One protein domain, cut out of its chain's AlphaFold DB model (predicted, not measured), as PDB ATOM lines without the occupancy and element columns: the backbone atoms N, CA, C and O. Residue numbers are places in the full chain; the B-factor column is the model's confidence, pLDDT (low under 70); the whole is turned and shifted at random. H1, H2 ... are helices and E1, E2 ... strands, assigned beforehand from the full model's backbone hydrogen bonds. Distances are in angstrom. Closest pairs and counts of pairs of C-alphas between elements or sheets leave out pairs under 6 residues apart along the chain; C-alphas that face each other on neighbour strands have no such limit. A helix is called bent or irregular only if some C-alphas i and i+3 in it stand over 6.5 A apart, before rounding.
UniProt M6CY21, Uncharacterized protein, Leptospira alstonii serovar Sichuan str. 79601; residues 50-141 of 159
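Overview. This is residues 50 to 141 of the 159 residues of an uncharacterized protein of Leptospira alstonii serovar Sichuan str. 79601 (UniProt M6CY21). A strongly twisted sheet of four strands, E2 E3 E1 E6, has H1 over one face, while the hairpin E4 and E5 makes a long arm whose tip, residues 113 to 118, sticks out; H2 sits at the arm's base. The 92 printed residues hold three named helices and six strands in the order E1 H1 E2 E3 H2 E4 E5 H3 E6, a mixed class with both sheets antiparallel. The whole is only just compact, close to loose, with a radius of gyration of the C-alphas of 14.7 A and spans of 44 by 30 by 20 A.

Along the chain. E1, residues 51 to 58, begins at C-alpha (79.647, 58.680, 73.111) and is 22.2 A long. H1, 59 to 71, spans 19.2 A and is irregular: C-alphas 60 and 63 are 8.0 A apart. E2 is 75 to 81, E3 86 to 93 and H2 95 to 102. E4, 105 to 112, spans 22.4 A and E5, 119 to 126, 21.4 A. H3 is 132 to 135; E6, 138 to 141, ends at C-alpha (84.547, 59.282, 83.811).

Arrangement. E1 and E3 are antiparallel, with N 55 and O 89 at 2.8 A. E3 pairs with E2 in a hairpin, N 80 and O 88 at 2.9 A; E1 pairs with E6, N 56 and O 140 at 2.9 A. E1, H1, E2 form a split strand-helix-strand unit, two strands running the same way with E3 between, its crossover right-handed. H1 is on the sheet at a height of 7.7 A, along the strands. In E4 and E5, N 107 and O 124 are 2.8 A apart. The closest C-alphas of H2 and E4, Gln 99 and Ser 105, are 5.8 A apart. H1 and H3 are close but not clearly touching, C-alphas of Leu 65 and Phe 134 7.5 A apart. Every O i to N i+4 pair is within hydrogen-bond range in H2, and 7 of 9 in H1; H3 is too short for one.

Size, cuts and confidence. The C-alphas farthest apart, Ile 64 and Ser 117, are 44.8 A apart. The printed part has no cut and no long link. No printed residue is under 70 in pLDDT.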
ATOM      1  N   PRO A  50      76.628  59.059  69.314       88.44
ATOM      2  CA  PRO A  50      76.976  59.648  70.592       88.44
ATOM      3  C   PRO A  50      77.912  58.723  71.376       88.44
ATOM      4  O   PRO A  50      77.826  57.492  71.333       88.44
ATOM      5  N   LEU A  51      78.831  59.337  72.110       90.06
ATOM      6  CA  LEU A  51      79.647  58.680  73.111       90.06
ATOM      7  C   LEU A  51      78.829  58.557  74.398       90.06
ATOM      8  O   LEU A  51      78.420  59.557  74.991       90.06
ATOM      9  N   VAL A  52      78.623  57.323  74.848       92.50
ATOM     10  CA  VAL A  52      78.020  57.048  76.153       92.50
ATOM     11  C   VAL A  52      79.120  57.044  77.206       92.50
ATOM     12  O   VAL A  52      80.133  56.361  77.047       92.50
ATOM     13  N   LEU A  53      78.922  57.796  78.285       94.44
ATOM     14  CA  LEU A  53      79.865  57.889  79.395       94.44
ATOM     15  C   LEU A  53      79.168  57.668  80.730       94.44
ATOM     16  O   LEU A  53      78.100  58.217  80.991       94.44
ATOM     17  N   ASP A  54      79.846  56.942  81.606       94.69
ATOM     18  CA  ASP A  54      79.482  56.782  83.001       94.69
ATOM     19  C   ASP A  54      80.274  57.755  83.869       94.69
ATOM     20  O   ASP A  54      81.508  57.745  83.899       94.69
ATOM     21  N   LEU A  55      79.550  58.587  84.610       95.31
ATOM     22  CA  LEU A  55      80.098  59.518  85.585       95.31
ATOM     23  C   LEU A  55      79.933  58.931  86.987       95.31
ATOM     24  O   LEU A  55      78.814  58.820  87.490       95.31
ATOM     25  N   SER A  56      81.042  58.610  87.649       94.44
ATOM     26  CA  SER A  56      81.038  58.223  89.065       94.44
ATOM     27  C   SER A  56      80.939  59.470  89.935       94.44
ATOM     28  O   SER A  56      81.810  60.346  89.881       94.44
ATOM     29  N   VAL A  57      79.883  59.567  90.744       94.56
ATOM     30  CA  VAL A  57      79.537  60.799  91.464       94.56
ATOM     31  C   VAL A  57      79.170  60.535  92.920       94.56
ATOM     32  O   VAL A  57      78.709  59.456  93.290       94.56
ATOM     33  N   SER A  58      79.332  61.550  93.770       90.38
ATOM     34  CA  SER A  58      78.844  61.477  95.152       90.38
ATOM     35  C   SER A  58      77.335  61.736  95.228       90.38
ATOM     36  O   SER A  58      76.870  62.786  94.780       90.38
ATOM     37  N   ASP A  59      76.585  60.842  95.887       89.69
ATOM     38  CA  ASP A  59      75.116  60.943  96.040       89.69
ATOM     39  C   ASP A  59      74.693  62.268  96.704       89.69
ATOM     40  O   ASP A  59      73.698  62.876  96.318       89.69
ATOM     41  N   ARG A  60      75.517  62.798  97.625       90.44
ATOM     42  CA  ARG A  60      75.258  64.073  98.325       90.44
ATOM     43  C   ARG A  60      75.061  65.259  97.384       90.44
ATOM     44  O   ARG A  60      74.319  66.177  97.713       90.44
ATOM     45  N   ASN A  61      75.740  65.253  96.238       88.62
ATOM     46  CA  ASN A  61      75.702  66.355  95.282       88.62
ATOM     47  C   ASN A  61      75.010  65.985  93.961       88.62
ATOM     48  O   ASN A  61      75.068  66.767  93.009       88.62
ATOM     49  N   LEU A  62      74.359  64.820  93.897       93.75
ATOM     50  CA  LEU A  62      73.773  64.276  92.674       93.75
ATOM     51  C   LEU A  62      72.798  65.263  92.021       93.75
ATOM     52  O   LEU A  62      72.980  65.631  90.866       93.75
ATOM     53  N   ASN A  63      71.830  65.786  92.776       94.94
ATOM     54  CA  ASN A  63      70.822  66.709  92.238       94.94
ATOM     55  C   ASN A  63      71.434  67.995  91.656       94.94
ATOM     56  O   ASN A  63      70.977  68.493  90.626       94.94
ATOM     57  N   ILE A  64      72.496  68.515  92.283       94.62
ATOM     58  CA  ILE A  64      73.204  69.714  91.810       94.62
ATOM     59  C   ILE A  64      73.921  69.410  90.492       94.62
ATOM     60  O   ILE A  64      73.881  70.225  89.568       94.62
ATOM     61  N   LEU A  65      74.560  68.242  90.388       95.00
ATOM     62  CA  LEU A  65      75.196  67.805  89.152       95.00
ATOM     63  C   LEU A  65      74.168  67.615  88.032       95.00
ATOM     64  O   LEU A  65      74.362  68.172  86.957       95.00
ATOM     65  N   LEU A  66      73.064  66.903  88.285       96.25
ATOM     66  CA  LEU A  66      72.013  66.670  87.286       96.25
ATOM     67  C   LEU A  66      71.451  67.991  86.745       96.25
ATOM     68  O   LEU A  66      71.274  68.145  85.541       96.25
ATOM     69  N   SER A  67      71.223  68.977  87.619       95.44
ATOM     70  CA  SER A  67      70.794  70.311  87.191       95.44
ATOM     71  C   SER A  67      71.834  71.006  86.307       95.44
ATOM     72  O   SER A  67      71.457  71.671  85.344       95.44
ATOM     73  N   LYS A  68      73.129  70.871  86.619       94.25
ATOM     74  CA  LYS A  68      74.213  71.468  85.826       94.25
ATOM     75  C   LYS A  68      74.351  70.811  84.457       94.25
ATOM     76  O   LYS A  68      74.423  71.526  83.465       94.25
ATOM     77  N   LEU A  69      74.323  69.481  84.401       94.31
ATOM     78  CA  LEU A  69      74.374  68.730  83.144       94.31
ATOM     79  C   LEU A  69      73.223  69.148  82.215       94.31
ATOM     80  O   LEU A  69      73.467  69.518  81.071       94.31
ATOM     81  N   ARG A  70      71.992  69.241  82.743       94.44
ATOM     82  CA  ARG A  70      70.827  69.735  81.987       94.44
ATOM     83  C   ARG A  70      70.990  71.176  81.507       94.44
ATOM     84  O   ARG A  70      70.627  71.479  80.377       94.44
ATOM     85  N   SER A  71      71.539  72.067  82.338       93.62
ATOM     86  CA  SER A  71      71.779  73.462  81.934       93.62
ATOM     87  C   SER A  71      72.801  73.591  80.801       93.62
ATOM     88  O   SER A  71      72.715  74.515  79.999       93.62
ATOM     89  N   GLU A  72      73.730  72.639  80.712       89.38
ATOM     90  CA  GLU A  72      74.717  72.534  79.633       89.38
ATOM     91  C   GLU A  72      74.209  71.700  78.450       89.38
ATOM     92  O   GLU A  72      74.970  71.439  77.528       89.38
ATOM     93  N   LYS A  73      72.921  71.321  78.457       91.31
ATOM     94  CA  LYS A  73      72.259  70.506  77.426       91.31
ATOM     95  C   LYS A  73      72.888  69.122  77.216       91.31
ATOM     96  O   LYS A  73      72.687  68.518  76.173       91.31
ATOM     97  N   ILE A  74      73.585  68.599  78.223       92.81
ATOM     98  CA  ILE A  74      74.115  67.233  78.201       92.81
ATOM     99  C   ILE A  74      72.960  66.267  78.454       92.81
ATOM    100  O   ILE A  74      72.223  66.408  79.440       92.81
ATOM    101  N   GLN A  75      72.805  65.281  77.573       95.12
ATOM    102  CA  GLN A  75      71.748  64.287  77.672       95.12
ATOM    103  C   GLN A  75      72.076  63.287  78.782       95.12
ATOM    104  O   GLN A  75      73.122  62.645  78.780       95.12
ATOM    105  N   ILE A  76      71.171  63.160  79.752       95.75
ATOM    106  CA  ILE A  76      71.269  62.166  80.824       95.75
ATOM    107  C   ILE A  76      70.419  60.971  80.404       95.75
ATOM    108  O   ILE A  76      69.211  61.122  80.227       95.75
ATOM    109  N   VAL A  77      71.053  59.812  80.263       94.75
ATOM    110  CA  VAL A  77      70.403  58.559  79.861       94.75
ATOM    111  C   VAL A  77      69.835  57.844  81.077       94.75
ATOM    112  O   VAL A  77      68.688  57.410  81.065       94.75
ATOM    113  N   ASP A  78      70.634  57.739  82.140       93.81
ATOM    114  CA  ASP A  78      70.269  56.977  83.330       93.81
ATOM    115  C   ASP A  78      70.984  57.497  84.583       93.81
ATOM    116  O   ASP A  78      72.017  58.172  84.513       93.81
ATOM    117  N   VAL A  79      70.416  57.190  85.746       94.56
ATOM    118  CA  VAL A  79      70.989  57.504  87.054       94.56
ATOM    119  C   VAL A  79      70.811  56.305  87.974       94.56
ATOM    120  O   VAL A  79      69.718  56.053  88.482       94.56
ATOM    121  N   GLU A  80      71.908  55.616  88.267       93.12
ATOM    122  CA  GLU A  80      71.914  54.447  89.139       93.12
ATOM    123  C   GLU A  80      72.538  54.778  90.499       93.12
ATOM    124  O   GLU A  80      73.632  55.341  90.603       93.12
ATOM    125  N   LYS A  81      71.861  54.405  91.589       91.69
ATOM    126  CA  LYS A  81      72.440  54.491  92.934       91.69
ATOM    127  C   LYS A  81      73.222  53.221  93.250       91.69
ATOM    128  O   LYS A  81      72.634  52.206  93.598       91.69
ATOM    129  N   ILE A  82      74.550  53.322  93.216       89.88
ATOM    130  CA  ILE A  82      75.455  52.218  93.566       89.88
ATOM    131  C   ILE A  82      75.463  51.980  95.085       89.88
ATOM    132  O   ILE A  82      75.506  50.847  95.556       89.88
ATOM    133  N   SER A  83      75.453  53.048  95.887       90.38
ATOM    134  CA  SER A  83      75.474  52.949  97.350       90.38
ATOM    135  C   SER A  83      74.880  54.187  98.023       90.38
ATOM    136  O   SER A  83      74.543  55.174  97.374       90.38
ATOM    137  N   LYS A  84      74.837  54.201  99.365       88.06
ATOM    138  CA  LYS A  84      74.411  55.379 100.151       88.06
ATOM    139  C   LYS A  84      75.264  56.638  99.917       88.06
ATOM    140  O   LYS A  84      74.882  57.713 100.365       88.06
ATOM    141  N   LYS A  85      76.458  56.511  99.329       90.19
ATOM    142  CA  LYS A  85      77.396  57.632  99.133       90.19
ATOM    143  C   LYS A  85      77.757  57.877  97.672       90.19
ATOM    144  O   LYS A  85      78.327  58.930  97.381       90.19
ATOM    145  N   GLN A  86      77.437  56.943  96.782       92.12
ATOM    146  CA  GLN A  86      77.881  56.945  95.396       92.12
ATOM    147  C   GLN A  86      76.710  56.654  94.466       92.12
ATOM    148  O   GLN A  86      75.932  55.729  94.702       92.12
ATOM    149  N   ALA A  87      76.643  57.421  93.392       94.06
ATOM    150  CA  ALA A  87      75.771  57.171  92.264       94.06
ATOM    151  C   ALA A  87      76.604  57.155  90.980       94.06
ATOM    152  O   ALA A  87      77.735  57.649  90.944       94.06
ATOM    153  N   GLN A  88      76.029  56.582  89.940       95.00
ATOM    154  CA  GLN A  88      76.522  56.640  88.581       95.00
ATOM    155  C   GLN A  88      75.501  57.406  87.753       95.00
ATOM    156  O   GLN A  88      74.301  57.157  87.844       95.00
ATOM    157  N   VAL A  89      75.971  58.379  86.985       96.00
ATOM    158  CA  VAL A  89      75.139  59.112  86.031       96.00
ATOM    159  C   VAL A  89      75.639  58.763  84.648       96.00
ATOM    160  O   VAL A  89      76.784  59.073  84.322       96.00
ATOM    161  N   ARG A  90      74.786  58.131  83.850       95.50
ATOM    162  CA  ARG A  90      75.080  57.827  82.457       95.50
ATOM    163  C   ARG A  90      74.638  58.986  81.584       95.50
ATOM    164  O   ARG A  90      73.498  59.446  81.685       95.50
ATOM    165  N   ILE A  91      75.539  59.456  80.735       95.94
ATOM    166  CA  ILE A  91      75.287  60.547  79.799       95.94
ATOM    167  C   ILE A  91      75.579  60.117  78.369       95.94
ATOM    168  O   ILE A  91      76.411  59.243  78.131       95.94
ATOM    169  N   GLU A  92      74.921  60.788  77.439       94.88
ATOM    170  CA  GLU A  92      75.255  60.791  76.021       94.88
ATOM    171  C   GLU A  92      75.826  62.163  75.665       94.88
ATOM    172  O   GLU A  92      75.292  63.201  76.066       94.88
ATOM    173  N   ILE A  93      76.945  62.158  74.949       92.94
ATOM    174  CA  ILE A  93      77.641  63.363  74.502       92.94
ATOM    175  C   ILE A  93      78.278  63.104  73.138       92.94
ATOM    176  O   ILE A  93      78.713  61.988  72.863       92.94
ATOM    177  N   LEU A  94      78.349  64.110  72.271       92.00
ATOM    178  CA  LEU A  94      79.093  63.968  71.017       92.00
ATOM    179  C   LEU A  94      80.606  63.908  71.282       92.00
ATOM    180  O   LEU A  94      81.095  64.381  72.310       92.00
ATOM    181  N   GLU A  95      81.374  63.331  70.359       91.00
ATOM    182  CA  GLU A  95      82.826  63.223  70.518       91.00
ATOM    183  C   GLU A  95      83.478  64.614  70.520       91.00
ATOM    184  O   GLU A  95      84.306  64.906  71.385       91.00
ATOM    185  N   SER A  96      83.057  65.509  69.624       91.31
ATOM    186  CA  SER A  96      83.523  66.903  69.583       91.31
ATOM    187  C   SER A  96      83.171  67.689  70.850       91.31
ATOM    188  O   SER A  96      83.981  68.470  71.363       91.31
ATOM    189  N   GLU A  97      81.983  67.456  71.408       92.62
ATOM    190  CA  GLU A  97      81.564  68.049  72.677       92.62
ATOM    191  C   GLU A  97      82.385  67.499  73.843       92.62
ATOM    192  O   GLU A  97      82.798  68.269  74.707       92.62
ATOM    193  N   PHE A  98      82.691  66.199  73.854       92.50
ATOM    194  CA  PHE A  98      83.579  65.597  74.844       92.50
ATOM    195  C   PHE A  98      84.992  66.187  74.773       92.50
ATOM    196  O   PHE A  98      85.546  66.575  75.807       92.50
ATOM    197  N   GLN A  99      85.554  66.319  73.568       92.62
ATOM    198  CA  GLN A  99      86.853  66.961  73.347       92.62
ATOM    199  C   GLN A  99      86.846  68.403  73.865       92.62
ATOM    200  O   GLN A  99      87.766  68.825  74.562       92.62
ATOM    201  N   THR A 100      85.776  69.150  73.601       92.38
ATOM    202  CA  THR A 100      85.652  70.545  74.042       92.38
ATOM    203  C   THR A 100      85.476  70.653  75.557       92.38
ATOM    204  O   THR A 100      86.149  71.444  76.219       92.38
ATOM    205  N   LEU A 101      84.570  69.857  76.125       91.94
ATOM    206  CA  LEU A 101      84.150  69.962  77.515       91.94
ATOM    207  C   LEU A 101      85.178  69.372  78.475       91.94
ATOM    208  O   LEU A 101      85.458  69.966  79.512       91.94
ATOM    209  N   PHE A 102      85.722  68.205  78.142       92.75
ATOM    210  CA  PHE A 102      86.639  67.464  78.998       92.75
ATOM    211  C   PHE A 102      88.084  67.515  78.508       92.75
ATOM    212  O   PHE A 102      88.940  66.904  79.140       92.75
ATOM    213  N   SER A 103      88.392  68.222  77.412       91.38
ATOM    214  CA  SER A 103      89.751  68.266  76.839       91.38
ATOM    215  C   SER A 103      90.344  66.869  76.613       91.38
ATOM    216  O   SER A 103      91.551  66.688  76.733       91.38
ATOM    217  N   GLY A 104      89.483  65.876  76.379       91.44
ATOM    218  CA  GLY A 104      89.867  64.483  76.187       91.44
ATOM    219  C   GLY A 104      89.932  64.113  74.715       91.44
ATOM    220  O   GLY A 104      89.535  64.888  73.853       91.44
ATOM    221  N   SER A 105      90.398  62.903  74.436       89.62
ATOM    222  CA  SER A 105      90.332  62.287  73.112       89.62
ATOM    223  C   SER A 105      89.678  60.912  73.200       89.62
ATOM    224  O   SER A 105      89.642  60.299  74.271       89.62
ATOM    225  N   VAL A 106      89.150  60.436  72.074       89.50
ATOM    226  CA  VAL A 106      88.621  59.077  71.940       89.50
ATOM    227  C   VAL A 106      89.557  58.276  71.044       89.50
ATOM    228  O   VAL A 106      89.982  58.743  69.992       89.50
ATOM    229  N   GLU A 107      89.903  57.075  71.487       88.25
ATOM    230  CA  GLU A 107      90.674  56.090  70.739       88.25
ATOM    231  C   GLU A 107      89.808  54.866  70.457       88.25
ATOM    232  O   GLU A 107      88.951  54.487  71.259       88.25
ATOM    233  N   TYR A 108      90.068  54.225  69.324       85.81
ATOM    234  CA  TYR A 108      89.371  53.024  68.889       85.81
ATOM    235  C   TYR A 108      90.397  51.909  68.737       85.81
ATOM    236  O   TYR A 108      91.347  52.052  67.963       85.81
ATOM    237  N   SER A 109      90.198  50.801  69.449       84.69
ATOM    238  CA  SER A 109      91.059  49.623  69.322       84.69
ATOM    239  C   SER A 109      90.233  48.393  68.994       84.69
ATOM    240  O   SER A 109      89.099  48.251  69.452       84.69
ATOM    241  N   LEU A 110      90.827  47.504  68.204       87.00
ATOM    242  CA  LEU A 110      90.266  46.196  67.915       87.00
ATOM    243  C   LEU A 110      90.514  45.276  69.120       87.00
ATOM    244  O   LEU A 110      91.651  45.160  69.577       87.00
ATOM    245  N   VAL A 111      89.461  44.652  69.634       85.19
ATOM    246  CA  VAL A 111      89.492  43.794  70.826       85.19
ATOM    247  C   VAL A 111      88.774  42.489  70.519       85.19
ATOM    248  O   VAL A 111      87.788  42.475  69.785       85.19
ATOM    249  N   GLU A 112      89.264  41.383  71.068       85.94
ATOM    250  CA  GLU A 112      88.634  40.071  70.926       85.94
ATOM    251  C   GLU A 112      87.385  39.951  71.809       85.94
ATOM    252  O   GLU A 112      87.312  40.493  72.920       85.94
ATOM    253  N   TYR A 113      86.379  39.232  71.315       80.81
ATOM    254  CA  TYR A 113      85.240  38.857  72.145       80.81
ATOM    255  C   TYR A 113      85.665  37.816  73.185       80.81
ATOM    256  O   TYR A 113      86.359  36.854  72.873       80.81
ATOM    257  N   SER A 114      85.208  37.979  74.429       81.50
ATOM    258  CA  SER A 114      85.466  36.992  75.489       81.50
ATOM    259  C   SER A 114      84.595  35.733  75.361       81.50
ATOM    260  O   SER A 114      84.948  34.680  75.887       81.50
ATOM    261  N   SER A 115      83.455  35.835  74.671       81.38
ATOM    262  CA  SER A 115      82.421  34.798  74.593       81.38
ATOM    263  C   SER A 115      82.474  33.926  73.337       81.38
ATOM    264  O   SER A 115      81.902  32.839  73.333       81.38
ATOM    265  N   HIS A 116      83.099  34.395  72.256       81.50
ATOM    266  CA  HIS A 116      83.194  33.665  70.990       81.50
ATOM    267  C   HIS A 116      84.398  34.136  70.170       81.50
ATOM    268  O   HIS A 116      84.993  35.171  70.456       81.50
ATOM    269  N   SER A 117      84.736  33.394  69.117       83.19
ATOM    270  CA  SER A 117      85.735  33.824  68.139       83.19
ATOM    271  C   SER A 117      85.258  35.068  67.391       83.19
ATOM    272  O   SER A 117      84.123  35.105  66.916       83.19
ATOM    273  N   GLY A 118      86.118  36.073  67.270       83.56
ATOM    274  CA  GLY A 118      85.830  37.313  66.554       83.56
ATOM    275  C   GLY A 118      86.444  38.520  67.247       83.56
ATOM    276  O   GLY A 118      86.936  38.431  68.374       83.56
ATOM    277  N   THR A 119      86.390  39.667  66.579       84.44
ATOM    278  CA  THR A 119      86.866  40.938  67.129       84.44
ATOM    279  C   THR A 119      85.837  42.040  66.932       84.44
ATOM    280  O   THR A 119      84.984  41.955  66.050       84.44
ATOM    281  N   TYR A 120      85.917  43.079  67.756       83.06
ATOM    282  CA  TYR A 120      85.089  44.272  67.655       83.06
ATOM    283  C   TYR A 120      85.891  45.526  67.977       83.06
ATOM    284  O   TYR A 120      86.981  45.470  68.547       83.06
ATOM    285  N   CYS A 121      85.339  46.677  67.610       82.44
ATOM    286  CA  CYS A 121      85.939  47.966  67.914       82.44
ATOM    287  C   CYS A 121      85.432  48.497  69.245       82.44
ATOM    288  O   CYS A 121      84.261  48.852  69.380       82.44
ATOM    289  N   GLN A 122      86.334  48.591  70.215       85.06
ATOM    290  CA  GLN A 122      86.052  49.191  71.507       85.06
ATOM    291  C   GLN A 122      86.504  50.652  71.524       85.06
ATOM    292  O   GLN A 122      87.596  50.992  71.057       85.06
ATOM    293  N   ARG A 123      85.650  51.515  72.083       86.56
ATOM    294  CA  ARG A 123      85.946  52.929  72.328       86.56
ATOM    295  C   ARG A 123      86.640  53.092  73.671       86.56
ATOM    296  O   ARG A 123      86.186  52.552  74.678       86.56
ATOM    297  N   TYR A 124      87.681  53.908  73.694       87.50
ATOM    298  CA  TYR A 124      88.387  54.311  74.901       87.50
ATOM    299  C   TYR A 124      88.478  55.825  74.962       87.50
ATOM    300  O   TYR A 124      88.733  56.475  73.956       87.50
ATOM    301  N   ILE A 125      88.332  56.393  76.155       91.12
ATOM    302  CA  ILE A 125      88.674  57.797  76.395       91.12
ATOM    303  C   ILE A 125      90.113  57.901  76.897       91.12
ATOM    304  O   ILE A 125      90.549  57.124  77.750       91.12
ATOM    305  N   ARG A 126      90.851  58.890  76.400       89.94
ATOM    306  CA  ARG A 126      92.217  59.212  76.821       89.94
ATOM    307  C   ARG A 126      92.349  60.680  77.184       89.94
ATOM    308  O   ARG A 126      91.568  61.521  76.747       89.94
ATOM    309  N   SER A 127      93.368  60.963  77.997       89.12
ATOM    310  CA  SER A 127      93.890  62.313  78.249       89.12
ATOM    311  C   SER A 127      92.849  63.363  78.655       89.12
ATOM    312  O   SER A 127      93.045  64.547  78.407       89.12
ATOM    313  N   TYR A 128      91.751  62.954  79.292       94.19
ATOM    314  CA  TYR A 128      90.668  63.859  79.659       94.19
ATOM    315  C   TYR A 128      90.919  64.547  81.005       94.19
ATOM    316  O   TYR A 128      91.650  64.068  81.876       94.19
ATOM    317  N   ARG A 129      90.243  65.674  81.204       93.62
ATOM    318  CA  ARG A 129      90.250  66.472  82.423       93.62
ATOM    319  C   ARG A 129      88.829  66.857  82.805       93.62
ATOM    320  O   ARG A 129      88.092  67.443  82.025       93.62
ATOM    321  N   ILE A 130      88.469  66.622  84.064       93.44
ATOM    322  CA  ILE A 130      87.192  67.088  84.617       93.44
ATOM    323  C   ILE A 130      87.274  68.610  84.847       93.44
ATOM    324  O   ILE A 130      88.130  69.059  85.626       93.44
ATOM    325  N   PRO A 131      86.396  69.425  84.225       91.50
ATOM    326  CA  PRO A 131      86.371  70.868  84.437       91.50
ATOM    327  C   PRO A 131      86.203  71.235  85.907       91.50
ATOM    328  O   PRO A 131      85.495  70.558  86.655       91.50
ATOM    329  N   PHE A 132      86.777  72.366  86.327       91.88
ATOM    330  CA  PHE A 132      86.698  72.826  87.720       91.88
ATOM    331  C   PHE A 132      85.251  72.897  88.236       91.88
ATOM    332  O   PHE A 132      84.970  72.490  89.363       91.88
ATOM    333  N   ARG A 133      84.312  73.318  87.375       90.81
ATOM    334  CA  ARG A 133      82.877  73.384  87.692       90.81
ATOM    335  C   ARG A 133      82.244  72.028  88.024       90.81
ATOM    336  O   ARG A 133      81.243  72.010  88.738       90.81
ATOM    337  N   PHE A 134      82.832  70.928  87.550       91.88
ATOM    338  CA  PHE A 134      82.383  69.557  87.792       91.88
ATOM    339  C   PHE A 134      83.243  68.780  88.792       91.88
ATOM    340  O   PHE A 134      82.777  67.796  89.363       91.88
ATOM    341  N   LYS A 135      84.465  69.248  89.065       90.31
ATOM    342  CA  LYS A 135      85.481  68.550  89.869       90.31
ATOM    343  C   LYS A 135      85.028  68.176  91.286       90.31
ATOM    344  O   LYS A 135      85.509  67.202  91.847       90.31
ATOM    345  N   LYS A 136      84.095  68.932  91.876       89.62
ATOM    346  CA  LYS A 136      83.533  68.634  93.209       89.62
ATOM    347  C   LYS A 136      82.415  67.579  93.205       89.62
ATOM    348  O   LYS A 136      81.924  67.208  94.269       89.62
ATOM    349  N   PHE A 137      81.975  67.150  92.024       91.00
ATOM    350  CA  PHE A 137      80.838  66.248  91.835       91.00
ATOM    351  C   PHE A 137      81.250  64.920  91.210       91.00
ATOM    352  O   PHE A 137      80.809  63.876  91.683       91.00
ATOM    353  N   ILE A 138      82.074  64.990  90.163       93.38
ATOM    354  CA  ILE A 138      82.510  63.848  89.365       93.38
ATOM    355  C   ILE A 138      83.885  63.421  89.859       93.38
ATOM    356  O   ILE A 138      84.815  64.229  89.892       93.38
ATOM    357  N   TRP A 139      83.998  62.161  90.256       91.50
ATOM    358  CA  TRP A 139      85.267  61.556  90.654       91.50
ATOM    359  C   TRP A 139      85.965  60.910  89.468       91.50
ATOM    360  O   TRP A 139      87.188  60.940  89.385       91.50
ATOM    361  N   GLU A 140      85.183  60.353  88.549       92.94
ATOM    362  CA  GLU A 140      85.701  59.576  87.439       92.94
ATOM    363  C   GLU A 140      84.722  59.572  86.269       92.94
ATOM    364  O   GLU A 140      83.507  59.639  86.469       92.94
ATOM    365  N   ILE A 141      85.276  59.477  85.062       93.81
ATOM    366  CA  ILE A 141      84.547  59.282  83.811       93.81
ATOM    367  C   ILE A 141      85.034  57.970  83.204       93.81
ATOM    368  O   ILE A 141      86.243  57.734  83.131       93.81
TER     369      ILE A 141